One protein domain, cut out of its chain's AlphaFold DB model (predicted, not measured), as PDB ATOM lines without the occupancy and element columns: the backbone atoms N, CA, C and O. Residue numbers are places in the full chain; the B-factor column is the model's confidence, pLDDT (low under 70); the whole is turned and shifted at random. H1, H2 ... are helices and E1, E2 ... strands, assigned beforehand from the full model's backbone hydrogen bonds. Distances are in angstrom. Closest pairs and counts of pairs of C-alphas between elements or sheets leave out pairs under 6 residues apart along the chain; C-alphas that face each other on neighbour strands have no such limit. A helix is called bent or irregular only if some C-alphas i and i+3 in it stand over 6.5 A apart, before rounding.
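Overview. This is residues 3 to 73 of the 85 residues of an uncharacterized protein of Ruminococcus sp. AF17-12 (UniProt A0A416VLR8). What is the main picture? A strongly twisted sheet of E1, E2 and E3 has helix H2 over one face, making two layers, a sheet with a helix on one of its faces. Short helix H1 lies beyond one end of the strands, and residues 13 to 18 stick out at the other end. What makes it up? The printed part has 71 residues, with E1, E2, H1, E3 and H2 in chain order, an antiparallel sheet ordered E1, E2, E3, and a mixed class of helices and strands. It is loose, with a radius of gyration of the C-alphas of 14.5 A, and spans 44 by 24 by 18 A.

Along the chain. Where are the strands? E1, residues 3 to 11, starts at C-alpha 3 (34.969, -12.870, 39.533), covers 24.1 A and bends by 51 degrees at residue 6. E2, residues 21 to 29, covers 26.3 A, and E3, residues 48 to 53, covers 16.5 A. Where are the helices? H1 is residues 32 to 39. H2, residues 56 to 68, covers 19.8 A to C-alpha 68 (39.575, -9.185, 32.080) and is irregular, with C-alphas 57 and 60 7.6 A apart.

Arrangement. How do the strands pair? E1 and E2 form a hairpin, with N 5 and O 26 2.9 A apart. E2 and E3 are antiparallel, with N 25 and O 51 2.8 A apart. Where are the helices? H2 is on the sheet at a height of 9.0 A, over E2 and along the strands; the closest C-alphas of H2 and E2 are those of Ile 66 and Ala 27, 7.0 A apart. H1 is apart from E1 and H2. Are their backbones complete? Every O i to N i+4 pair is within hydrogen-bond range in H1, and 7 of 9 in H2.

Size, cuts and confidence. How large is it? The C-alphas farthest apart, of Lys 19 and Leu 41, are 44.3 A apart. Are there cuts or weak places? The printed part has no cut and no long link, and residues 41 to 44 and 73 have pLDDT under 70.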
ATOM      1  N   GLN A   3      36.327 -12.787  39.032       88.25
ATOM      2  CA  GLN A   3      34.969 -12.870  39.533       88.25
ATOM      3  C   GLN A   3      34.783 -11.799  40.610       88.25
ATOM      4  O   GLN A   3      35.383 -11.901  41.684       88.25
ATOM      5  N   PHE A   4      33.943 -10.802  40.329       89.12
ATOM      6  CA  PHE A   4      33.510  -9.810  41.312       89.12
ATOM      7  C   PHE A   4      32.814 -10.481  42.507       89.12
ATOM      8  O   PHE A   4      32.092 -11.468  42.341       89.12
ATOM      9  N   LEU A   5      33.044  -9.950  43.707       88.38
ATOM     10  CA  LEU A   5      32.448 -10.446  44.948       88.38
ATOM     11  C   LEU A   5      31.524  -9.415  45.575       88.38
ATOM     12  O   LEU A   5      30.349  -9.692  45.783       88.38
ATOM     13  N   PHE A   6      32.091  -8.266  45.925       89.88
ATOM     14  CA  PHE A   6      31.405  -7.172  46.588       89.88
ATOM     15  C   PHE A   6      32.217  -5.889  46.428       89.88
ATOM     16  O   PHE A   6      33.441  -5.915  46.251       89.88
ATOM     17  N   ASP A   7      31.529  -4.766  46.544       91.81
ATOM     18  CA  ASP A   7      32.111  -3.449  46.693       91.81
ATOM     19  C   ASP A   7      31.965  -2.959  48.139       91.81
ATOM     20  O   ASP A   7      31.159  -3.459  48.928       91.81
ATOM     21  N   ARG A   8      32.787  -1.982  48.517       92.38
ATOM     22  CA  ARG A   8      32.603  -1.247  49.769       92.38
ATOM     23  C   ARG A   8      33.067   0.193  49.644       92.38
ATOM     24  O   ARG A   8      34.067   0.486  48.989       92.38
ATOM     25  N   ILE A   9      32.396   1.085  50.365       91.19
ATOM     26  CA  ILE A   9      32.860   2.462  50.547       91.19
ATOM     27  C   ILE A   9      33.907   2.480  51.658       91.19
ATOM     28  O   ILE A   9      33.690   1.960  52.752       91.19
ATOM     29  N   CYS A  10      35.039   3.119  51.395       90.31
ATOM     30  CA  CYS A  10      36.072   3.366  52.389       90.31
ATOM     31  C   CYS A  10      36.554   4.818  52.330       90.31
ATOM     32  O   CYS A  10      36.208   5.586  51.430       90.31
ATOM     33  N   TYR A  11      37.339   5.216  53.330       88.94
ATOM     34  CA  TYR A  11      37.892   6.561  53.416       88.94
ATOM     35  C   TYR A  11      39.404   6.501  53.573       88.94
ATOM     36  O   TYR A  11      39.923   5.752  54.402       88.94
ATOM     37  N   ALA A  12      40.118   7.326  52.809       85.12
ATOM     38  CA  ALA A  12      41.566   7.440  52.923       85.12
ATOM     39  C   ALA A  12      41.974   7.729  54.380       85.12
ATOM     40  O   ALA A  12      41.498   8.692  54.991       85.12
ATOM     41  N   LYS A  13      42.855   6.881  54.932       86.38
ATOM     42  CA  LYS A  13      43.320   6.929  56.333       86.38
ATOM     43  C   LYS A  13      42.191   6.841  57.381       86.38
ATOM     44  O   LYS A  13      42.379   7.290  58.505       86.38
ATOM     45  N   GLY A  14      41.013   6.327  57.017       84.94
ATOM     46  CA  GLY A  14      39.837   6.276  57.895       84.94
ATOM     47  C   GLY A  14      39.171   7.635  58.146       84.94
ATOM     48  O   GLY A  14      38.307   7.747  59.009       84.94
ATOM     49  N   ILE A  15      39.551   8.687  57.412       87.75
ATOM     50  CA  ILE A  15      39.057  10.046  57.657       87.75
ATOM     51  C   ILE A  15      37.789  10.298  56.833       87.75
ATOM     52  O   ILE A  15      37.882  10.570  55.632       87.75
ATOM     53  N   VAL A  16      36.627  10.294  57.490       90.06
ATOM     54  CA  VAL A  16      35.301  10.490  56.875       90.06
ATOM     55  C   VAL A  16      35.131  11.926  56.361       90.06
ATOM     56  O   VAL A  16      34.673  12.823  57.063       90.06
ATOM     57  N   LYS A  17      35.553  12.164  55.115       88.00
ATOM     58  CA  LYS A  17      35.357  13.415  54.361       88.00
ATOM     59  C   LYS A  17      35.061  13.073  52.897       88.00
ATOM     60  O   LYS A  17      35.684  12.137  52.396       88.00
ATOM     61  N   PRO A  18      34.217  13.836  52.174       84.44
ATOM     62  CA  PRO A  18      33.882  13.545  50.775       84.44
ATOM     63  C   PRO A  18      35.112  13.356  49.875       84.44
ATOM     64  O   PRO A  18      35.232  12.346  49.197       84.44
ATOM     65  N   LYS A  19      36.113  14.240  49.984       85.56
ATOM     66  CA  LYS A  19      37.391  14.145  49.245       85.56
ATOM     67  C   LYS A  19      38.213  12.874  49.519       85.56
ATOM     68  O   LYS A  19      39.101  12.507  48.746       85.56
ATOM     69  N   ASN A  20      37.949  12.223  50.648       85.69
ATOM     70  CA  ASN A  20      38.621  11.003  51.070       85.69
ATOM     71  C   ASN A  20      37.815   9.751  50.729       85.69
ATOM     72  O   ASN A  20      38.358   8.668  50.925       85.69
ATOM     73  N   LYS A  21      36.566   9.886  50.258       87.69
ATOM     74  CA  LYS A  21      35.722   8.760  49.857       87.69
ATOM     75  C   LYS A  21      36.420   7.985  48.742       87.69
ATOM     76  O   LYS A  21      36.995   8.575  47.828       87.69
ATOM     77  N   ARG A  22      36.418   6.668  48.863       89.19
ATOM     78  CA  ARG A  22      36.939   5.705  47.899       89.19
ATOM     79  C   ARG A  22      35.932   4.574  47.785       89.19
ATOM     80  O   ARG A  22      35.238   4.271  48.758       89.19
ATOM     81  N   ILE A  23      35.890   3.937  46.628       90.69
ATOM     82  CA  ILE A  23      35.162   2.685  46.436       90.69
ATOM     83  C   ILE A  23      36.205   1.596  46.244       90.69
ATOM     84  O   ILE A  23      37.137   1.759  45.463       90.69
ATOM     85  N   GLU A  24      36.094   0.508  46.988       91.25
ATOM     86  CA  GLU A  24      36.921  -0.673  46.783       91.25
ATOM     87  C   GLU A  24      36.083  -1.782  46.169       91.25
ATOM     88  O   GLU A  24      35.075  -2.172  46.750       91.25
ATOM     89  N   LEU A  25      36.533  -2.314  45.037       90.94
ATOM     90  CA  LEU A  25      35.958  -3.496  44.408       90.94
ATOM     91  C   LEU A  25      36.825  -4.708  44.741       90.94
ATOM     92  O   LEU A  25      38.039  -4.683  44.524       90.94
ATOM     93  N   HIS A  26      36.210  -5.770  45.251       89.88
ATOM     94  CA  HIS A  26      36.895  -7.007  45.622       89.88
ATOM     95  C   HIS A  26      36.532  -8.126  44.650       89.88
ATOM     96  O   HIS A  26      35.360  -8.347  44.342       89.88
ATOM     97  N   ALA A  27      37.540  -8.858  44.182       88.94
ATOM     98  CA  ALA A  27      37.371  -9.946  43.228       88.94
ATOM     99  C   ALA A  27      38.311 -11.122  43.516       88.94
ATOM    100  O   ALA A  27      39.369 -10.965  44.124       88.94
ATOM    101  N   PHE A  28      37.942 -12.314  43.044       88.06
ATOM    102  CA  PHE A  28      38.821 -13.486  43.022       88.06
ATOM    103  C   PHE A  28      39.115 -13.919  41.595       88.06
ATOM    104  O   PHE A  28      38.270 -13.810  40.716       88.06
ATOM    105  N   CYS A  29      40.287 -14.501  41.371       86.81
ATOM    106  CA  CYS A  29      40.594 -15.139  40.102       86.81
ATOM    107  C   CYS A  29      39.807 -16.451  39.968       86.81
ATOM    108  O   CYS A  29      39.807 -17.286  40.879       86.81
ATOM    109  N   ASP A  30      39.187 -16.646  38.809       86.44
ATOM    110  CA  ASP A  30      38.400 -17.826  38.449       86.44
ATOM    111  C   ASP A  30      39.132 -18.798  37.506       86.44
ATOM    112  O   ASP A  30      38.509 -19.702  36.958       86.44
ATOM    113  N   CYS A  31      40.443 -18.639  37.290       85.44
ATOM    114  CA  CYS A  31      41.178 -19.543  36.404       85.44
ATOM    115  C   CYS A  31      41.151 -20.991  36.925       85.44
ATOM    116  O   CYS A  31      41.043 -21.219  38.134       85.44
ATOM    117  N   ASP A  32      41.328 -21.973  36.037       84.56
ATOM    118  CA  ASP A  32      41.240 -23.404  36.375       84.56
ATOM    119  C   ASP A  32      42.110 -23.799  37.570       84.56
ATOM    120  O   ASP A  32      41.685 -24.561  38.434       84.56
ATOM    121  N   ARG A  33      43.302 -23.203  37.690       81.50
ATOM    122  CA  ARG A  33      44.197 -23.407  38.836       81.50
ATOM    123  C   ARG A  33      43.599 -22.876  40.147       81.50
ATOM    124  O   ARG A  33      43.672 -23.546  41.173       81.50
ATOM    125  N   CYS A  34      43.023 -21.673  40.143       82.62
ATOM    126  CA  CYS A  34      42.348 -21.098  41.314       82.62
ATOM    127  C   CYS A  34      41.081 -21.884  41.677       82.62
ATOM    128  O   CYS A  34      40.831 -22.129  42.856       82.62
ATOM    129  N   ASN A  35      40.324 -22.340  40.680       83.25
ATOM    130  CA  ASN A  35      39.156 -23.192  40.893       83.25
ATOM    131  C   ASN A  35      39.529 -24.594  41.392       83.25
ATOM    132  O   ASN A  35      38.807 -25.149  42.217       83.25
ATOM    133  N   GLY A  36      40.660 -25.149  40.953       81.25
ATOM    134  CA  GLY A  36      41.224 -26.387  41.487       81.25
ATOM    135  C   GLY A  36      41.594 -26.249  42.963       81.25
ATOM    136  O   GLY A  36      41.166 -27.064  43.776       81.25
ATOM    137  N   ARG A  37      42.284 -25.158  43.336       78.44
ATOM    138  CA  ARG A  37      42.605 -24.836  44.742       78.44
ATOM    139  C   ARG A  37      41.357 -24.692  45.613       78.44
ATOM    140  O   ARG A  37      41.314 -25.269  46.693       78.44
ATOM    141  N   LYS A  38      40.312 -24.017  45.118       78.44
ATOM    142  CA  LYS A  38      39.017 -23.894  45.815       78.44
ATOM    143  C   LYS A  38      38.423 -25.262  46.197       78.44
ATOM    144  O   LYS A  38      37.705 -25.350  47.189       78.44
ATOM    145  N   LYS A  39      38.691 -26.305  45.401       76.31
ATOM    146  CA  LYS A  39      38.142 -27.661  45.564       76.31
ATOM    147  C   LYS A  39      39.026 -28.608  46.396       76.31
ATOM    148  O   LYS A  39      38.513 -29.636  46.826       76.31
ATOM    149  N   SER A  40      40.312 -28.313  46.624       71.94
ATOM    150  CA  SER A  40      41.213 -29.182  47.407       71.94
ATOM    151  C   SER A  40      41.099 -28.946  48.924       71.94
ATOM    152  O   SER A  40      40.687 -27.862  49.346       71.94
ATOM    153  N   LEU A  41      41.485 -29.947  49.740       52.91
ATOM    154  CA  LEU A  41      41.488 -29.883  51.215       52.91
ATOM    155  C   LEU A  41      42.073 -28.549  51.728       52.91
ATOM    156  O   LEU A  41      43.078 -28.076  51.201       52.91
ATOM    157  N   TYR A  42      41.424 -27.974  52.750       54.28
ATOM    158  CA  TYR A  42      41.636 -26.632  53.337       54.28
ATOM    159  C   TYR A  42      41.017 -25.426  52.603       54.28
ATOM    160  O   TYR A  42      41.468 -24.302  52.811       54.28
ATOM    161  N   HIS A  43      39.968 -25.618  51.790       58.28
ATOM    162  CA  HIS A  43      39.254 -24.512  51.118       58.28
ATOM    163  C   HIS A  43      40.211 -23.578  50.360       58.28
ATOM    164  O   HIS A  43      40.134 -22.356  50.504       58.28
ATOM    165  N   GLY A  44      41.159 -24.167  49.619       63.56
ATOM    166  CA  GLY A  44      42.350 -23.487  49.114       63.56
ATOM    167  C   GLY A  44      42.065 -22.082  48.582       63.56
ATOM    168  O   GLY A  44      41.239 -21.884  47.685       63.56
ATOM    169  N   LEU A  45      42.748 -21.100  49.173       72.25
ATOM    170  CA  LEU A  45      42.545 -19.683  48.889       72.25
ATOM    171  C   LEU A  45      42.736 -19.395  47.394       72.25
ATOM    172  O   LEU A  45      43.750 -19.753  46.787       72.25
ATOM    173  N   ARG A  46      41.746 -18.720  46.803       81.06
ATOM    174  CA  ARG A  46      41.854 -18.150  45.456       81.06
ATOM    175  C   ARG A  46      42.704 -16.884  45.518       81.06
ATOM    176  O   ARG A  46      42.678 -16.167  46.514       81.06
ATOM    177  N   ASN A  47      43.408 -16.579  44.430       83.38
ATOM    178  CA  ASN A  47      44.097 -15.295  44.313       83.38
ATOM    179  C   ASN A  47      43.059 -14.165  44.280       83.38
ATOM    180  O   ASN A  47      42.099 -14.248  43.512       83.38
ATOM    181  N   GLY A  48      43.246 -13.150  45.122       83.75
ATOM    182  CA  GLY A  48      42.349 -12.001  45.246       83.75
ATOM    183  C   GLY A  48      42.885 -10.753  44.549       83.75
ATOM    184  O   GLY A  48      44.092 -10.602  44.371       83.75
ATOM    185  N   LEU A  49      41.968  -9.863  44.192       86.25
ATOM    186  CA  LEU A  49      42.211  -8.536  43.642       86.25
ATOM    187  C   LEU A  49      41.354  -7.532  44.422       86.25
ATOM    188  O   LEU A  49      40.170  -7.779  44.658       86.25
ATOM    189  N   THR A  50      41.944  -6.395  44.785       88.06
ATOM    190  CA  THR A  50      41.219  -5.245  45.337       88.06
ATOM    191  C   THR A  50      41.542  -4.027  44.485       88.06
ATOM    192  O   THR A  50      42.686  -3.583  44.467       88.06
ATOM    193  N   VAL A  51      40.542  -3.480  43.799       87.75
ATOM    194  CA  VAL A  51      40.667  -2.252  43.000       87.75
ATOM    195  C   VAL A  51      40.149  -1.083  43.822       87.75
ATOM    196  O   VAL A  51      39.066  -1.179  44.392       87.75
ATOM    197  N   THR A  52      40.895   0.021  43.898       88.38
ATOM    198  CA  THR A  52      40.472   1.219  44.637       88.38
ATOM    199  C   THR A  52      40.184   2.364  43.673       88.38
ATOM    200  O   THR A  52      41.073   2.867  42.993       88.38
ATOM    201  N   ILE A  53      38.943   2.825  43.679       88.31
ATOM    202  CA  ILE A  53      38.420   3.875  42.813       88.31
ATOM    203  C   ILE A  53      38.382   5.183  43.605       88.31
ATOM    204  O   ILE A  53      37.787   5.255  44.689       88.31
ATOM    205  N   LYS A  54      39.057   6.214  43.088       85.81
ATOM    206  CA  LYS A  54      39.039   7.573  43.653       85.81
ATOM    207  C   LYS A  54      38.009   8.448  42.953       85.81
ATOM    208  O   LYS A  54      37.419   9.304  43.606       85.81
ATOM    209  N   ASP A  55      37.830   8.220  41.658       83.62
ATOM    210  CA  ASP A  55      36.861   8.892  40.804       83.62
ATOM    211  C   ASP A  55      35.682   7.958  40.498       83.62
ATOM    212  O   ASP A  55      35.839   6.957  39.800       83.62
ATOM    213  N   GLU A  56      34.493   8.278  41.019       79.69
ATOM    214  CA  GLU A  56      33.280   7.472  40.808       79.69
ATOM    215  C   GLU A  56      32.916   7.333  39.318       79.69
ATOM    216  O   GLU A  56      32.301   6.340  38.935       79.69
ATOM    217  N   GLY A  57      33.364   8.257  38.456       85.19
ATOM    218  CA  GLY A  57      33.177   8.165  37.007       85.19
ATOM    219  C   GLY A  57      33.887   6.972  36.351       85.19
ATOM    220  O   GLY A  57      33.558   6.619  35.222       85.19
ATOM    221  N   LYS A  58      34.821   6.316  37.052       85.50
ATOM    222  CA  LYS A  58      35.618   5.193  36.530       85.50
ATOM    223  C   LYS A  58      35.202   3.816  37.045       85.50
ATOM    224  O   LYS A  58      35.927   2.843  36.857       85.50
ATOM    225  N   ILE A  59      34.035   3.705  37.685       86.38
ATOM    226  CA  ILE A  59      33.523   2.413  38.172       86.38
ATOM    227  C   ILE A  59      33.415   1.390  37.037       86.38
ATOM    228  O   ILE A  59      33.877   0.264  37.195       86.38
ATOM    229  N   ILE A  60      32.872   1.790  35.884       88.12
ATOM    230  CA  ILE A  60      32.684   0.892  34.732       88.12
ATOM    231  C   ILE A  60      34.035   0.361  34.232       88.12
ATOM    232  O   ILE A  60      34.198  -0.843  34.055       88.12
ATOM    233  N   GLU A  61      35.030   1.239  34.086       87.38
ATOM    234  CA  GLU A  61      36.389   0.866  33.671       87.38
ATOM    235  C   GLU A  61      37.040  -0.106  34.673       87.38
ATOM    236  O   GLU A  61      37.656  -1.102  34.288       87.38
ATOM    237  N   ALA A  62      36.853   0.133  35.973       87.00
ATOM    238  CA  ALA A  62      37.354  -0.747  37.022       87.00
ATOM    239  C   ALA A  62      36.675  -2.133  37.010       87.00
ATOM    240  O   ALA A  62      37.341  -3.150  37.223       87.00
ATOM    241  N   GLU A  63      35.371  -2.203  36.737       87.81
ATOM    242  CA  GLU A  63      34.653  -3.470  36.572       87.81
ATOM    243  C   GLU A  63      35.120  -4.240  35.329       87.81
ATOM    244  O   GLU A  63      35.319  -5.458  35.394       87.81
ATOM    245  N   GLU A  64      35.334  -3.552  34.206       89.88
ATOM    246  CA  GLU A  64      35.887  -4.151  32.987       89.88
ATOM    247  C   GLU A  64      37.305  -4.678  33.207       89.88
ATOM    248  O   GLU A  64      37.628  -5.793  32.779       89.88
ATOM    249  N   PHE A  65      38.139  -3.933  33.936       88.38
ATOM    250  CA  PHE A  65      39.458  -4.398  34.350       88.38
ATOM    251  C   PHE A  65      39.360  -5.706  35.144       88.38
ATOM    252  O   PHE A  65      40.046  -6.672  34.815       88.38
ATOM    253  N   ILE A  66      38.468  -5.780  36.142       88.75
ATOM    254  CA  ILE A  66      38.260  -6.999  36.940       88.75
ATOM    255  C   ILE A  66      37.849  -8.173  36.052       88.75
ATOM    256  O   ILE A  66      38.424  -9.254  36.173       88.75
ATOM    257  N   ARG A  67      36.889  -7.979  35.139       88.75
ATOM    258  CA  ARG A  67      36.415  -9.049  34.241       88.75
ATOM    259  C   ARG A  67      37.558  -9.632  33.410       88.75
ATOM    260  O   ARG A  67      37.669 -10.850  33.284       88.75
ATOM    261  N   ASN A  68      38.445  -8.776  32.911       87.19
ATOM    262  CA  ASN A  68      39.575  -9.185  32.080       87.19
ATOM    263  C   ASN A  68      40.804  -9.641  32.884       87.19
ATOM    264  O   ASN A  68      41.684 -10.314  32.344       87.19
ATOM    265  N   TRP A  69      40.866  -9.330  34.180       85.81
ATOM    266  CA  TRP A  69      42.004  -9.670  35.023       85.81
ATOM    267  C   TRP A  69      42.171 -11.186  35.184       85.81
ATOM    268  O   TRP A  69      41.226 -11.959  35.373       85.81
ATOM    269  N   LYS A  70      43.419 -11.643  35.132       82.44
ATOM    270  CA  LYS A  70      43.801 -13.034  35.370       82.44
ATOM    271  C   LYS A  70      45.100 -13.021  36.156       82.44
ATOM    272  O   LYS A  70      46.062 -12.398  35.731       82.44
ATOM    273  N   CYS A  71      45.142 -13.728  37.283       81.31
ATOM    274  CA  CYS A  71      46.384 -13.823  38.043       81.31
ATOM    275  C   CYS A  71      47.475 -14.527  37.212       81.31
ATOM    276  O   CYS A  71      47.221 -15.603  36.662       81.31
ATOM    277  N   ASP A  72      48.690 -13.976  37.172       73.94
ATOM    278  CA  ASP A  72      49.859 -14.644  36.572       73.94
ATOM    279  C   ASP A  72      50.577 -15.588  37.562       73.94
ATOM    280  O   ASP A  72      51.384 -16.433  37.177       73.94
ATOM    281  N   LYS A  73      50.234 -15.491  38.852       65.56
ATOM    282  CA  LYS A  73      50.990 -16.114  39.942       65.56
ATOM    283  C   LYS A  73      50.647 -17.589  40.128       65.56
ATOM    284  O   LYS A  73      49.477 -17.980  40.211       65.56
TER     285      LYS A  73